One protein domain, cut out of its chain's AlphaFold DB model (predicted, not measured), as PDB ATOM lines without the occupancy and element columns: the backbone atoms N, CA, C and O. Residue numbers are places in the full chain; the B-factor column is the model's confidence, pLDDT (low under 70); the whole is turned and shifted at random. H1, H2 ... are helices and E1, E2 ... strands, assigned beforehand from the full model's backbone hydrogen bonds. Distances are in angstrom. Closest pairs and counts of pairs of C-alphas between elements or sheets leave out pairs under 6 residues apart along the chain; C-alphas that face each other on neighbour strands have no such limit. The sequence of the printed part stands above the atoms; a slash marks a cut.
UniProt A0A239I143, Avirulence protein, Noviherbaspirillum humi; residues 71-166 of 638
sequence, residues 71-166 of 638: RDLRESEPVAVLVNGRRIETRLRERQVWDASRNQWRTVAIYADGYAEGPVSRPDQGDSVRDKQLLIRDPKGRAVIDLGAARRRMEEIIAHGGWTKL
ATOM      1  N   ARG A  71      13.710  -5.285  37.607       91.75
ATOM      2  CA  ARG A  71      12.578  -4.363  37.738       91.75
ATOM      3  C   ARG A  71      11.546  -4.968  38.669       91.75
ATOM      4  O   ARG A  71      11.454  -6.193  38.753       91.75
ATOM      5  N   ASP A  72      10.737  -4.118  39.280       86.19
ATOM      6  CA  ASP A  72       9.596  -4.577  40.053       86.19
ATOM      7  C   ASP A  72       8.290  -4.069  39.446       86.19
ATOM      8  O   ASP A  72       8.178  -2.895  39.092       86.19
ATOM      9  N   LEU A  73       7.307  -4.959  39.332       86.94
ATOM     10  CA  LEU A  73       5.963  -4.657  38.850       86.94
ATOM     11  C   LEU A  73       4.976  -4.877  39.989       86.94
ATOM     12  O   LEU A  73       4.994  -5.918  40.640       86.94
ATOM     13  N   ARG A  74       4.125  -3.891  40.258       79.00
ATOM     14  CA  ARG A  74       3.094  -3.998  41.292       79.00
ATOM     15  C   ARG A  74       1.788  -4.457  40.658       79.00
ATOM     16  O   ARG A  74       1.418  -3.934  39.610       79.00
ATOM     17  N   GLU A  75       1.089  -5.384  41.303       76.50
ATOM     18  CA  GLU A  75      -0.268  -5.746  40.898       76.50
ATOM     19  C   GLU A  75      -1.216  -4.550  41.003       76.50
ATOM     20  O   GLU A  75      -1.115  -3.721  41.919       76.50
ATOM     21  N   SER A  76      -2.170  -4.502  40.073       66.56
ATOM     22  CA  SER A  76      -3.266  -3.536  40.072       66.56
ATOM     23  C   SER A  76      -4.295  -3.842  41.160       66.56
ATOM     24  O   SER A  76      -4.744  -2.922  41.845       66.56
ATOM     25  N   GLU A  77      -4.641  -5.116  41.352       88.25
ATOM     26  CA  GLU A  77      -5.684  -5.530  42.287       88.25
ATOM     27  C   GLU A  77      -5.111  -6.014  43.620       88.25
ATOM     28  O   GLU A  77      -4.293  -6.932  43.650       88.25
ATOM     29  N   PRO A  78      -5.560  -5.465  44.753       90.25
ATOM     30  CA  PRO A  78      -5.129  -5.941  46.054       90.25
ATOM     31  C   PRO A  78      -5.715  -7.326  46.385       90.25
ATOM     32  O   PRO A  78      -6.779  -7.725  45.909       90.25
ATOM     33  N   VAL A  79      -5.023  -8.061  47.251       92.31
ATOM     34  CA  VAL A  79      -5.528  -9.261  47.920       92.31
ATOM     35  C   VAL A  79      -6.229  -8.815  49.196       92.31
ATOM     36  O   VAL A  79      -5.572  -8.298  50.101       92.31
ATOM     37  N   ALA A  80      -7.547  -9.001  49.271       93.12
ATOM     38  CA  ALA A  80      -8.359  -8.612  50.419       93.12
ATOM     39  C   ALA A  80      -9.063  -9.831  51.030       93.12
ATOM     40  O   ALA A  80      -9.745 -10.572  50.328       93.12
ATOM     41  N   VAL A  81      -8.933 -10.018  52.343       92.94
ATOM     42  CA  VAL A  81      -9.579 -11.118  53.076       92.94
ATOM     43  C   VAL A  81     -10.311 -10.576  54.298       92.94
ATOM     44  O   VAL A  81      -9.817  -9.695  55.004       92.94
ATOM     45  N   LEU A  82     -11.500 -11.125  54.552       91.06
ATOM     46  CA  LEU A  82     -12.311 -10.811  55.723       91.06
ATOM     47  C   LEU A  82     -12.012 -11.802  56.852       91.06
ATOM     48  O   LEU A  82     -12.239 -13.001  56.706       91.06
ATOM     49  N   VAL A  83     -11.525 -11.310  57.992       84.25
ATOM     50  CA  VAL A  83     -11.184 -12.133  59.162       84.25
ATOM     51  C   VAL A  83     -11.738 -11.482  60.426       84.25
ATOM     52  O   VAL A  83     -11.293 -10.409  60.834       84.25
ATOM     53  N   ASN A  84     -12.693 -12.147  61.082       85.38
ATOM     54  CA  ASN A  84     -13.289 -11.711  62.354       85.38
ATOM     55  C   ASN A  84     -13.834 -10.266  62.323       85.38
ATOM     56  O   ASN A  84     -13.528  -9.469  63.206       85.38
ATOM     57  N   GLY A  85     -14.595  -9.905  61.284       86.88
ATOM     58  CA  GLY A  85     -15.177  -8.559  61.145       86.88
ATOM     59  C   GLY A  85     -14.184  -7.462  60.736       86.88
ATOM     60  O   GLY A  85     -14.555  -6.289  60.684       86.88
ATOM     61  N   ARG A  86     -12.939  -7.831  60.402       89.00
ATOM     62  CA  ARG A  86     -11.917  -6.941  59.835       89.00
ATOM     63  C   ARG A  86     -11.643  -7.299  58.380       89.00
ATOM     64  O   ARG A  86     -11.632  -8.478  58.030       89.00
ATOM     65  N   ARG A  87     -11.390  -6.292  57.550       92.25
ATOM     66  CA  ARG A  87     -10.865  -6.425  56.191       92.25
ATOM     67  C   ARG A  87      -9.366  -6.167  56.238       92.25
ATOM     68  O   ARG A  87      -8.940  -5.111  56.701       92.25
ATOM     69  N   ILE A  88      -8.590  -7.130  55.760       91.62
ATOM     70  CA  ILE A  88      -7.138  -7.020  55.636       91.62
ATOM     71  C   ILE A  88      -6.799  -7.072  54.159       91.62
ATOM     72  O   ILE A  88      -7.210  -7.995  53.462       91.62
ATOM     73  N   GLU A  89      -6.054  -6.081  53.697       93.62
ATOM     74  CA  GLU A  89      -5.751  -5.860  52.294       93.62
ATOM     75  C   GLU A  89      -4.244  -5.707  52.087       93.62
ATOM     76  O   GLU A  89      -3.599  -4.962  52.812       93.62
ATOM     77  N   THR A  90      -3.659  -6.380  51.103       93.94
ATOM     78  CA  THR A  90      -2.238  -6.246  50.742       93.94
ATOM     79  C   THR A  90      -2.078  -6.260  49.229       93.94
ATOM     80  O   THR A  90      -2.925  -6.799  48.523       93.94
ATOM     81  N   ARG A  91      -1.014  -5.657  48.699       94.50
ATOM     82  CA  ARG A  91      -0.729  -5.683  47.255       94.50
ATOM     83  C   ARG A  91       0.430  -6.616  46.978       94.50
ATOM     84  O   ARG A  91       1.375  -6.641  47.761       94.50
ATOM     85  N   LEU A  92       0.392  -7.336  45.864       95.19
ATOM     86  CA  LEU A  92       1.532  -8.141  45.444       95.19
ATOM     87  C   LEU A  92       2.463  -7.332  44.532       95.19
ATOM     88  O   LEU A  92       2.037  -6.444  43.791       95.19
ATOM     89  N   ARG A  93       3.757  -7.621  44.616       94.50
ATOM     90  CA  ARG A  93       4.825  -7.017  43.820       94.50
ATOM     91  C   ARG A  93       5.699  -8.122  43.250       94.50
ATOM     92  O   ARG A  93       6.347  -8.860  43.989       94.50
ATOM     93  N   GLU A  94       5.718  -8.232  41.933       95.56
ATOM     94  CA  GLU A  94       6.608  -9.119  41.206       95.56
ATOM     95  C   GLU A  94       7.996  -8.500  41.106       95.56
ATOM     96  O   GLU A  94       8.154  -7.386  40.612       95.56
ATOM     97  N   ARG A  95       9.015  -9.258  41.502       95.31
ATOM     98  CA  ARG A  95      10.410  -8.956  41.204       95.31
ATOM     99  C   ARG A  95      10.827  -9.742  39.975       95.31
ATOM    100  O   ARG A  95      10.815 -10.977  39.983       95.31
ATOM    101  N   GLN A  96      11.219  -9.025  38.930       96.00
ATOM    102  CA  GLN A  96      11.611  -9.600  37.651       96.00
ATOM    103  C   GLN A  96      13.097  -9.361  37.376       96.00
ATOM    104  O   GLN A  96      13.648  -8.299  37.665       96.00
ATOM    105  N   VAL A  97      13.745 -10.366  36.794       95.00
ATOM    106  CA  VAL A  97      15.121 -10.298  36.293       95.00
ATOM    107  C   VAL A  97      15.069 -10.437  34.778       95.00
ATOM    108  O   VAL A  97      14.301 -11.243  34.253       95.00
ATOM    109  N   TRP A  98      15.865  -9.640  34.071       94.06
ATOM    110  CA  TRP A  98      16.016  -9.776  32.629       94.06
ATOM    111  C   TRP A  98      16.751 -11.076  32.289       94.06
ATOM    112  O   TRP A  98      17.908 -11.260  32.669       94.06
ATOM    113  N   ASP A  99      16.079 -11.972  31.572       92.94
ATOM    114  CA  ASP A  99      16.665 -13.192  31.031       92.94
ATOM    115  C   ASP A  99      17.194 -12.899  29.624       92.94
ATOM    116  O   ASP A  99      16.447 -12.888  28.643       92.94
ATOM    117  N   ALA A 100      18.501 -12.641  29.536       91.44
ATOM    118  CA  ALA A 100      19.162 -12.312  28.278       91.44
ATOM    119  C   ALA A 100      19.070 -13.446  27.245       91.44
ATOM    120  O   ALA A 100      18.996 -13.166  26.053       91.44
ATOM    121  N   SER A 101      19.017 -14.708  27.689       91.50
ATOM    122  CA  SER A 101      18.944 -15.864  26.784       91.50
ATOM    123  C   SER A 101      17.609 -15.951  26.047       91.50
ATOM    124  O   SER A 101      17.539 -16.467  24.936       91.50
ATOM    125  N   ARG A 102      16.550 -15.416  26.661       92.00
ATOM    126  CA  ARG A 102      15.185 -15.427  26.126       92.00
ATOM    127  C   ARG A 102      14.684 -14.041  25.730       92.00
ATOM    128  O   ARG A 102      13.523 -13.911  25.362       92.00
ATOM    129  N   ASN A 103      15.535 -13.021  25.845       93.62
ATOM    130  CA  ASN A 103      15.216 -11.623  25.567       93.62
ATOM    131  C   ASN A 103      13.903 -11.150  26.231       93.62
ATOM    132  O   ASN A 103      13.110 -10.430  25.625       93.62
ATOM    133  N   GLN A 104      13.644 -11.591  27.466       95.94
ATOM    134  CA  GLN A 104      12.395 -11.303  28.176       95.94
ATOM    135  C   GLN A 104      12.612 -11.127  29.679       95.94
ATOM    136  O   GLN A 104      13.567 -11.636  30.267       95.94
ATOM    137  N   TRP A 105      11.686 -10.427  30.330       94.56
ATOM    138  CA  TRP A 105      11.645 -10.341  31.785       94.56
ATOM    139  C   TRP A 105      11.039 -11.609  32.379       94.56
ATOM    140  O   TRP A 105       9.984 -12.062  31.943       94.56
ATOM    141  N   ARG A 106      11.690 -12.161  33.402       94.75
ATOM    142  CA  ARG A 106      11.231 -13.347  34.125       94.75
ATOM    143  C   ARG A 106      10.999 -13.012  35.590       94.75
ATOM    144  O   ARG A 106      11.911 -12.529  36.262       94.75
ATOM    145  N   THR A 107       9.822 -13.345  36.106       95.06
ATOM    146  CA  THR A 107       9.517 -13.256  37.539       95.06
ATOM    147  C   THR A 107      10.355 -14.265  38.317       95.06
ATOM    148  O   THR A 107      10.372 -15.460  38.017       95.06
ATOM    149  N   VAL A 108      11.104 -13.771  39.303       95.69
ATOM    150  CA  VAL A 108      11.966 -14.587  40.174       95.69
ATOM    151  C   VAL A 108      11.440 -14.667  41.602       95.69
ATOM    152  O   VAL A 108      11.836 -15.561  42.347       95.69
ATOM    153  N   ALA A 109      10.552 -13.749  41.980       94.81
ATOM    154  CA  ALA A 109       9.921 -13.706  43.288       94.81
ATOM    155  C   ALA A 109       8.676 -12.814  43.262       94.81
ATOM    156  O   ALA A 109       8.630 -11.839  42.515       94.81
ATOM    157  N   ILE A 110       7.713 -13.114  44.130       95.56
ATOM    158  CA  ILE A 110       6.549 -12.267  44.392       95.56
ATOM    159  C   ILE A 110       6.524 -11.924  45.879       95.56
ATOM    160  O   ILE A 110       6.686 -12.798  46.735       95.56
ATOM    161  N   TYR A 111       6.336 -10.646  46.181       94.44
ATOM    162  CA  TYR A 111       6.290 -10.105  47.530       94.44
ATOM    163  C   TYR A 111       4.893  -9.566  47.830       94.44
ATOM    164  O   TYR A 111       4.296  -8.932  46.970       94.44
ATOM    165  N   ALA A 112       4.388  -9.754  49.043       93.31
ATOM    166  CA  ALA A 112       3.337  -8.897  49.580       93.31
ATOM    167  C   ALA A 112       3.977  -7.575  50.031       93.31
ATOM    168  O   ALA A 112       4.996  -7.606  50.720       93.31
ATOM    169  N   ASP A 113       3.419  -6.440  49.616       91.25
ATOM    170  CA  ASP A 113       4.009  -5.102  49.724       91.25
ATOM    171  C   ASP A 113       3.019  -4.113  50.351       91.25
ATOM    172  O   ASP A 113       2.105  -3.582  49.698       91.25
ATOM    173  N   GLY A 114       3.222  -3.891  51.646       86.75
ATOM    174  CA  GLY A 114       2.348  -3.144  52.532       86.75
ATOM    175  C   GLY A 114       1.031  -3.862  52.821       86.75
ATOM    176  O   GLY A 114       0.643  -4.810  52.139       86.75
ATOM    177  N   TYR A 115       0.315  -3.420  53.847       88.75
ATOM    178  CA  TYR A 115      -1.066  -3.846  54.061       88.75
ATOM    179  C   TYR A 115      -1.903  -2.731  54.685       88.75
ATOM    180  O   TYR A 115      -1.362  -1.827  55.319       88.75
ATOM    181  N   ALA A 116      -3.214  -2.804  54.491       89.00
ATOM    182  CA  ALA A 116      -4.220  -2.009  55.170       89.00
ATOM    183  C   ALA A 116      -5.137  -2.939  55.972       89.00
ATOM    184  O   ALA A 116      -5.496  -4.018  55.504       89.00
ATOM    185  N   GLU A 117      -5.498  -2.546  57.187       89.81
ATOM    186  CA  GLU A 117      -6.382  -3.310  58.064       89.81
ATOM    187  C   GLU A 117      -7.423  -2.382  58.690       89.81
ATOM    188  O   GLU A 117      -7.071  -1.416  59.360       89.81
ATOM    189  N   GLY A 118      -8.707  -2.684  58.495       88.25
ATOM    190  CA  GLY A 118      -9.811  -1.874  59.012       88.25
ATOM    191  C   GLY A 118     -11.085  -2.682  59.264       88.25
ATOM    192  O   GLY A 118     -11.171  -3.849  58.868       88.25
ATOM    193  N   PRO A 119     -12.086  -2.110  59.950       86.94
ATOM    194  CA  PRO A 119     -13.384  -2.753  60.123       86.94
ATOM    195  C   PRO A 119     -14.088  -2.919  58.770       86.94
ATOM    196  O   PRO A 119     -14.022  -2.043  57.910       86.94
ATOM    197  N   VAL A 120     -14.814  -4.026  58.582       87.94
ATOM    198  CA  VAL A 120     -15.543  -4.285  57.320       87.94
ATOM    199  C   VAL A 120     -16.578  -3.201  57.017       87.94
ATOM    200  O   VAL A 120     -16.799  -2.871  55.858       87.94
ATOM    201  N   SER A 121     -17.179  -2.620  58.057       86.94
ATOM    202  CA  SER A 121     -18.180  -1.559  57.938       86.94
ATOM    203  C   SER A 121     -17.613  -0.206  57.501       86.94
ATOM    204  O   SER A 121     -18.386   0.640  57.064       86.94
ATOM    205  N   ARG A 122     -16.297   0.020  57.638       85.62
ATOM    206  CA  ARG A 122     -15.613   1.280  57.291       85.62
ATOM    207  C   ARG A 122     -14.202   0.988  56.762       85.62
ATOM    208  O   ARG A 122     -13.220   1.174  57.486       85.62
ATOM    209  N   PRO A 123     -14.084   0.453  55.534       76.06
ATOM    210  CA  PRO A 123     -12.805   0.004  54.977       76.06
ATOM    211  C   PRO A 123     -11.812   1.153  54.730       76.06
ATOM    212  O   PRO A 123     -10.609   0.926  54.668       76.06
ATOM    213  N   ASP A 124     -12.313   2.378  54.619       81.19
ATOM    214  CA  ASP A 124     -11.576   3.635  54.504       81.19
ATOM    215  C   ASP A 124     -10.944   4.102  55.830       81.19
ATOM    216  O   ASP A 124      -9.970   4.850  55.809       81.19
ATOM    217  N   GLN A 125     -11.427   3.615  56.980       81.06
ATOM    218  CA  GLN A 125     -10.867   3.899  58.311       81.06
ATOM    219  C   GLN A 125      -9.764   2.908  58.732       81.06
ATOM    220  O   GLN A 125      -9.489   2.743  59.920       81.06
ATOM    221  N   GLY A 126      -9.157   2.205  57.773       73.75
ATOM    222  CA  GLY A 126      -8.124   1.208  58.036       73.75
ATOM    223  C   GLY A 126      -6.741   1.804  58.301       73.75
ATOM    224  O   GLY A 126      -6.294   2.731  57.626       73.75
ATOM    225  N   ASP A 127      -6.015   1.209  59.241       78.19
ATOM    226  CA  ASP A 127      -4.596   1.478  59.444       78.19
ATOM    227  C   ASP A 127      -3.787   0.868  58.297       78.19
ATOM    228  O   ASP A 127      -3.924  -0.323  58.012       78.19
ATOM    229  N   SER A 128      -2.901   1.643  57.667       82.56
ATOM    230  CA  SER A 128      -2.014   1.136  56.613       82.56
ATOM    231  C   SER A 128      -0.545   1.158  57.030       82.56
ATOM    232  O   SER A 128      -0.056   2.134  57.594       82.56
ATOM    233  N   VAL A 129       0.176   0.077  56.734       81.50
ATOM    234  CA  VAL A 129       1.631  -0.023  56.883       81.50
ATOM    235  C   VAL A 129       2.213  -0.216  55.493       81.50
ATOM    236  O   VAL A 129       1.997  -1.255  54.872       81.50
ATOM    237  N   ARG A 130       2.930   0.790  54.985       78.00
ATOM    238  CA  ARG A 130       3.442   0.792  53.605       78.00
ATOM    239  C   ARG A 130       4.792   0.091  53.445       78.00
ATOM    240  O   ARG A 130       5.044  -0.446  52.376       78.00
ATOM    241  N   ASP A 131       5.595   0.009  54.505       77.69
ATOM    242  CA  ASP A 131       6.996  -0.443  54.417       77.69
ATOM    243  C   ASP A 131       7.199  -1.934  54.745       77.69
ATOM    244  O   ASP A 131       8.324  -2.420  54.849       77.69
ATOM    245  N   LYS A 132       6.112  -2.691  54.934       81.75
ATOM    246  CA  LYS A 132       6.182  -4.116  55.280       81.75
ATOM    247  C   LYS A 132       6.215  -4.968  54.014       81.75
ATOM    248  O   LYS A 132       5.247  -4.963  53.259       81.75
ATOM    249  N   GLN A 133       7.271  -5.757  53.833       89.44
ATOM    250  CA  GLN A 133       7.399  -6.685  52.708       89.44
ATOM    251  C   GLN A 133       7.519  -8.140  53.161       89.44
ATOM    252  O   GLN A 133       8.197  -8.441  54.142       89.44
ATOM    253  N   LEU A 134       6.880  -9.057  52.432       90.50
ATOM    254  CA  LEU A 134       6.990 -10.501  52.657       90.50
ATOM    255  C   LEU A 134       7.159 -11.241  51.343       90.50
ATOM    256  O   LEU A 134       6.266 -11.234  50.506       90.50
ATOM    257  N   LEU A 135       8.283 -11.941  51.200       93.81
ATOM    258  CA  LEU A 135       8.491 -12.878  50.101       93.81
ATOM    259  C   LEU A 135       7.536 -14.070  50.237       93.81
ATOM    260  O   LEU A 135       7.612 -14.819  51.214       93.81
ATOM    261  N   ILE A 136       6.684 -14.279  49.237       93.38
ATOM    262  CA  ILE A 136       5.718 -15.376  49.231       93.38
ATOM    263  C   ILE A 136       6.422 -16.665  48.804       93.38
ATOM    264  O   ILE A 136       7.090 -16.728  47.769       93.38
ATOM    265  N   ARG A 137       6.279 -17.710  49.626       92.06
ATOM    266  CA  ARG A 137       6.903 -19.022  49.417       92.06
ATOM    267  C   ARG A 137       5.862 -20.138  49.349       92.06
ATOM    268  O   ARG A 137       4.848 -20.093  50.050       92.06
ATOM    269  N   ASP A 138       6.137 -21.134  48.510       89.50
ATOM    270  CA  ASP A 138       5.350 -22.363  48.401       89.50
ATOM    271  C   ASP A 138       5.525 -23.242  49.664       89.50
ATOM    272  O   ASP A 138       6.402 -22.975  50.493       89.50
ATOM    273  N   PRO A 139       4.729 -24.316  49.847       81.94
ATOM    274  CA  PRO A 139       4.874 -25.224  50.992       81.94
ATOM    275  C   PRO A 139       6.244 -25.914  51.106       81.94
ATOM    276  O   PRO A 139       6.565 -26.471  52.151       81.94
ATOM    277  N   LYS A 140       7.057 -25.888  50.042       86.06
ATOM    278  CA  LYS A 140       8.424 -26.422  50.006       86.06
ATOM    279  C   LYS A 140       9.477 -25.333  50.268       86.06
ATOM    280  O   LYS A 140      10.668 -25.604  50.153       86.06
ATOM    281  N   GLY A 141       9.062 -24.108  50.601       84.44
ATOM    282  CA  GLY A 141       9.934 -22.972  50.903       84.44
ATOM    283  C   GLY A 141      10.506 -22.252  49.678       84.44
ATOM    284  O   GLY A 141      11.311 -21.329  49.836       84.44
ATOM    285  N   ARG A 142      10.112 -22.619  48.455       92.06
ATOM    286  CA  ARG A 142      10.596 -21.981  47.220       92.06
ATOM    287  C   ARG A 142       9.821 -20.697  46.954       92.06
ATOM    288  O   ARG A 142       8.641 -20.619  47.275       92.06
ATOM    289  N   ALA A 143      10.480 -19.690  46.379       92.69
ATOM    290  CA  ALA A 143       9.812 -18.446  46.003       92.69
ATOM    291  C   ALA A 143       8.684 -18.741  45.006       92.69
ATOM    292  O   ALA A 143       8.898 -19.435  44.009       92.69
ATOM    293  N   VAL A 144       7.487 -18.231  45.291       94.38
ATOM    294  CA  VAL A 144       6.378 -18.307  44.345       94.38
ATOM    295  C   VAL A 144       6.645 -17.294  43.237       94.38
ATOM    296  O   VAL A 144       6.915 -16.125  43.509       94.38
ATOM    297  N   ILE A 145       6.612 -17.771  41.996       95.62
ATOM    298  CA  ILE A 145       6.810 -16.961  40.785       95.62
ATOM    299  C   ILE A 145       5.528 -16.822  39.959       95.62
ATOM    300  O   ILE A 145       5.497 -16.024  39.033       95.62
ATOM    301  N   ASP A 146       4.496 -17.604  40.294       95.50
ATOM    302  CA  ASP A 146       3.169 -17.535  39.687       95.50
ATOM    303  C   ASP A 146       2.253 -16.649  40.532       95.50
ATOM    304  O   ASP A 146       2.091 -16.854  41.739       95.50
ATOM    305  N   LEU A 147       1.643 -15.668  39.885       92.88
ATOM    306  CA  LEU A 147       0.879 -14.625  40.547       92.88
ATOM    307  C   LEU A 147      -0.414 -15.151  41.188       92.88
ATOM    308  O   LEU A 147      -0.711 -14.846  42.344       92.88
ATOM    309  N   GLY A 148      -1.132 -16.039  40.494       93.75
ATOM    310  CA  GLY A 148      -2.346 -16.668  41.021       93.75
ATOM    311  C   GLY A 148      -2.073 -17.589  42.215       93.75
ATOM    312  O   GLY A 148      -2.845 -17.637  43.176       93.75
ATOM    313  N   ALA A 149      -0.954 -18.316  42.204       93.50
ATOM    314  CA  ALA A 149      -0.483 -19.082  43.353       93.50
ATOM    315  C   ALA A 149      -0.085 -18.171  44.522       93.50
ATOM    316  O   ALA A 149      -0.398 -18.491  45.671       93.50
ATOM    317  N   ALA A 150       0.560 -17.033  44.247       94.31
ATOM    318  CA  ALA A 150       0.940 -16.074  45.276       94.31
ATOM    319  C   ALA A 150      -0.289 -15.446  45.950       94.31
ATOM    320  O   ALA A 150      -0.324 -15.375  47.178       94.31
ATOM    321  N   ARG A 151      -1.323 -15.093  45.174       95.50
ATOM    322  CA  ARG A 151      -2.615 -14.600  45.682       95.50
ATOM    323  C   ARG A 151      -3.275 -15.598  46.628       95.50
ATOM    324  O   ARG A 151      -3.481 -15.263  47.790       95.50
ATOM    325  N   ARG A 152      -3.501 -16.839  46.182       94.44
ATOM    326  CA  ARG A 152      -4.093 -17.899  47.025       94.44
ATOM    327  C   ARG A 152      -3.293 -18.128  48.303       94.44
ATOM    328  O   ARG A 152      -3.849 -18.237  49.390       94.44
ATOM    329  N   ARG A 153      -1.962 -18.145  48.189       91.62
ATOM    330  CA  ARG A 153      -1.090 -18.312  49.351       91.62
ATOM    331  C   ARG A 153      -1.202 -17.141  50.325       91.62
ATOM    332  O   ARG A 153      -1.179 -17.348  51.535       91.62
ATOM    333  N   MET A 154      -1.314 -15.919  49.819       93.75
ATOM    334  CA  MET A 154      -1.491 -14.737  50.652       93.75
ATOM    335  C   MET A 154      -2.858 -14.738  51.343       93.75
ATOM    336  O   MET A 154      -2.929 -14.428  52.530       93.75
ATOM    337  N   GLU A 155      -3.916 -15.160  50.647       93.81
ATOM    338  CA  GLU A 155      -5.250 -15.328  51.230       93.81
ATOM    339  C   GLU A 155      -5.227 -16.298  52.417       93.81
ATOM    340  O   GLU A 155      -5.728 -15.966  53.491       93.81
ATOM    341  N   GLU A 156      -4.558 -17.448  52.271       88.75
ATOM    342  CA  GLU A 156      -4.335 -18.403  53.365       88.75
ATOM    343  C   GLU A 156      -3.576 -17.769  54.540       88.75
ATOM    344  O   GLU A 156      -3.966 -17.918  55.700       88.75
ATOM    345  N   ILE A 157      -2.482 -17.050  54.260       84.75
ATOM    346  CA  ILE A 157      -1.666 -16.399  55.295       84.75
ATOM    347  C   ILE A 157      -2.508 -15.380  56.074       84.75
ATOM    348  O   ILE A 157      -2.431 -15.346  57.306       84.75
ATOM    349  N   ILE A 158      -3.320 -14.568  55.390       89.19
ATOM    350  CA  ILE A 158      -4.201 -13.587  56.035       89.19
ATOM    351  C   ILE A 158      -5.292 -14.300  56.843       89.19
ATOM    352  O   ILE A 158      -5.483 -13.973  58.015       89.19
ATOM    353  N   ALA A 159      -5.960 -15.304  56.265       83.88
ATOM    354  CA  ALA A 159      -7.020 -16.071  56.923       83.88
ATOM    355  C   ALA A 159      -6.541 -16.760  58.215       83.88
ATOM    356  O   ALA A 159      -7.292 -16.871  59.185       83.88
ATOM    357  N   HIS A 160      -5.270 -17.166  58.264       80.38
ATOM    358  CA  HIS A 160      -4.640 -17.755  59.448       80.38
ATOM    359  C   HIS A 160      -3.975 -16.735  60.388       80.38
ATOM    360  O   HIS A 160      -3.325 -17.125  61.360       80.38
ATOM    361  N   GLY A 161      -4.142 -15.432  60.138       78.56
ATOM    362  CA  GLY A 161      -3.632 -14.362  60.997       78.56
ATOM    363  C   GLY A 161      -2.127 -14.096  60.874       78.56
ATOM    364  O   GLY A 161      -1.572 -13.365  61.693       78.56
ATOM    365  N   GLY A 162      -1.458 -14.653  59.862       79.75
ATOM    366  CA  GLY A 162      -0.020 -14.479  59.623       79.75
ATOM    367  C   GLY A 162       0.371 -13.106  59.062       79.75
ATOM    368  O   GLY A 162       1.552 -12.765  59.049       79.75
ATOM    369  N   TRP A 163      -0.600 -12.297  58.622       83.31
ATOM    370  CA  TRP A 163      -0.375 -10.976  58.023       83.31
ATOM    371  C   TRP A 163      -1.320  -9.920  58.605       83.31
ATOM    372  O   TRP A 163      -2.229  -9.445  57.936       83.31
ATOM    373  N   THR A 164      -1.132  -9.594  59.886       74.00
ATOM    374  CA  THR A 164      -1.961  -8.624  60.631       74.00
ATOM    375  C   THR A 164      -1.104  -7.607  61.394       74.00
ATOM    376  O   THR A 164       0.110  -7.806  61.552       74.00
ATOM    377  N   LYS A 165      -1.727  -6.518  61.873       64.94
ATOM    378  CA  LYS A 165      -1.134  -5.538  62.796       64.94
ATOM    379  C   LYS A 165      -1.038  -6.126  64.201       64.94
ATOM    380  O   LYS A 165      -1.856  -5.836  65.062       64.94
ATOM    381  N   LEU A 166      -0.026  -6.945  64.457       54.91
ATOM    382  CA  LEU A 166       0.504  -7.027  65.814       54.91
ATOM    383  C   LEU A 166       1.625  -6.003  65.894       54.91
ATOM    384  O   LEU A 166       2.662  -6.175  65.258       54.91
TER     385      LEU A 166
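Overview. This is residues 71 to 166 of the 638 residues of the protein "Avirulence protein" of Noviherbaspirillum humi (UniProt A0A239I143). One long, twisted antiparallel sheet is built round the hairpin of E3 and E4, whose two long strands run side by side, and the single helix H1 packs on one face of this sheet. The short strands E1 and E2 line one side of E3, each beside a different stretch of it, while E5, which bends, lies along the other side of the pair, next to E4; the long link from E5 to H1 makes a loop with its turn near Lys 140. The printed part has 96 residues with five named strands and one named helix, in the order E1 E2 E3 E4 E5 H1, and its class is mixed, helices and strands. The sheet is branched at E3, and its neighbour pairs are antiparallel. The whole is compact, with a radius of gyration of the C-alphas of 14.4 A, yet elongated in outline, spanning 50 by 27 by 20 A.

Along the chain. Begin with the two long strands. Find C-alpha 86 at (-11.917, -6.941, 59.835); from there E3, residues 86 to 99, runs 41.1 A to C-alpha 99 at (16.665, -13.192, 31.031). E4, residues 104 to 119, is the longest strand by residues and covers 41.9 A, with a bend of 60 degrees at residue 108. E5, residues 127 to 135, measures 21.6 A and bends by 68 degrees at residue 131. Look back along the chain for E2, residues 79 to 83, 12.9 A long, and for E1, residues 71 to 74, 10.1 A long, which begins at C-alpha 71 at (12.578, -4.363, 37.738). H1, residues 147 to 159, runs 18.2 A and ends at C-alpha 159 at (-7.020, -16.071, 56.923).

Arrangement. Start at the hairpin of E3 and E4, antiparallel at 166 degrees between their directions, where you will find N 93 and O 111 at 2.7 A and N 99 and O 104 at 2.9 A, within hydrogen-bond range. On the other side of E3 from E4, the pairing is staggered: E2 is beside residues 86 to 90 and E1 beside residues 93 to 96. E2 and E3 form a hairpin, antiparallel at 152 degrees, with N 81 and O 88 at 2.9 A. E1 is antiparallel to E3 at 154 degrees, with N 94 and O 73 at 2.7 A. E5 is beside residues 111 to 117 of E4, and these two form a hairpin, antiparallel at 148 degrees, with N 112 and O 134 at 2.8 A. E1, E2 and E5 are edge strands; E1 and E2 are apart, and E5 is apart from both. H1 is on the sheet, with 58 pairs of C-alphas within 10 A. Its closest C-alphas to E2 are those of Ala 159 and Val 83, 6.2 A apart; to E4 they are those of Ala 150 and Ile 110, 6.8 A apart; to E3 they are those of Ile 158 and Ile 88, 7.2 A apart. In H1 every O i to N i+4 pair is within hydrogen-bond range.

Size, cuts and confidence. Look for the two C-alphas farthest apart at Ser 101 and Ser 121, 50.5 A from each other. The printed part runs from residue 71 to residue 166 without a cut. The links E1 to E2, E2 to E3 and E3 to E4 are tight, the link E4 to E5 is short with 7 residues, and the link E5 to H1 is long with 11 residues. The mean pLDDT of the printed part is 88.3; the model's confidence is under 70 at residue 76 and at residues 165 to 166.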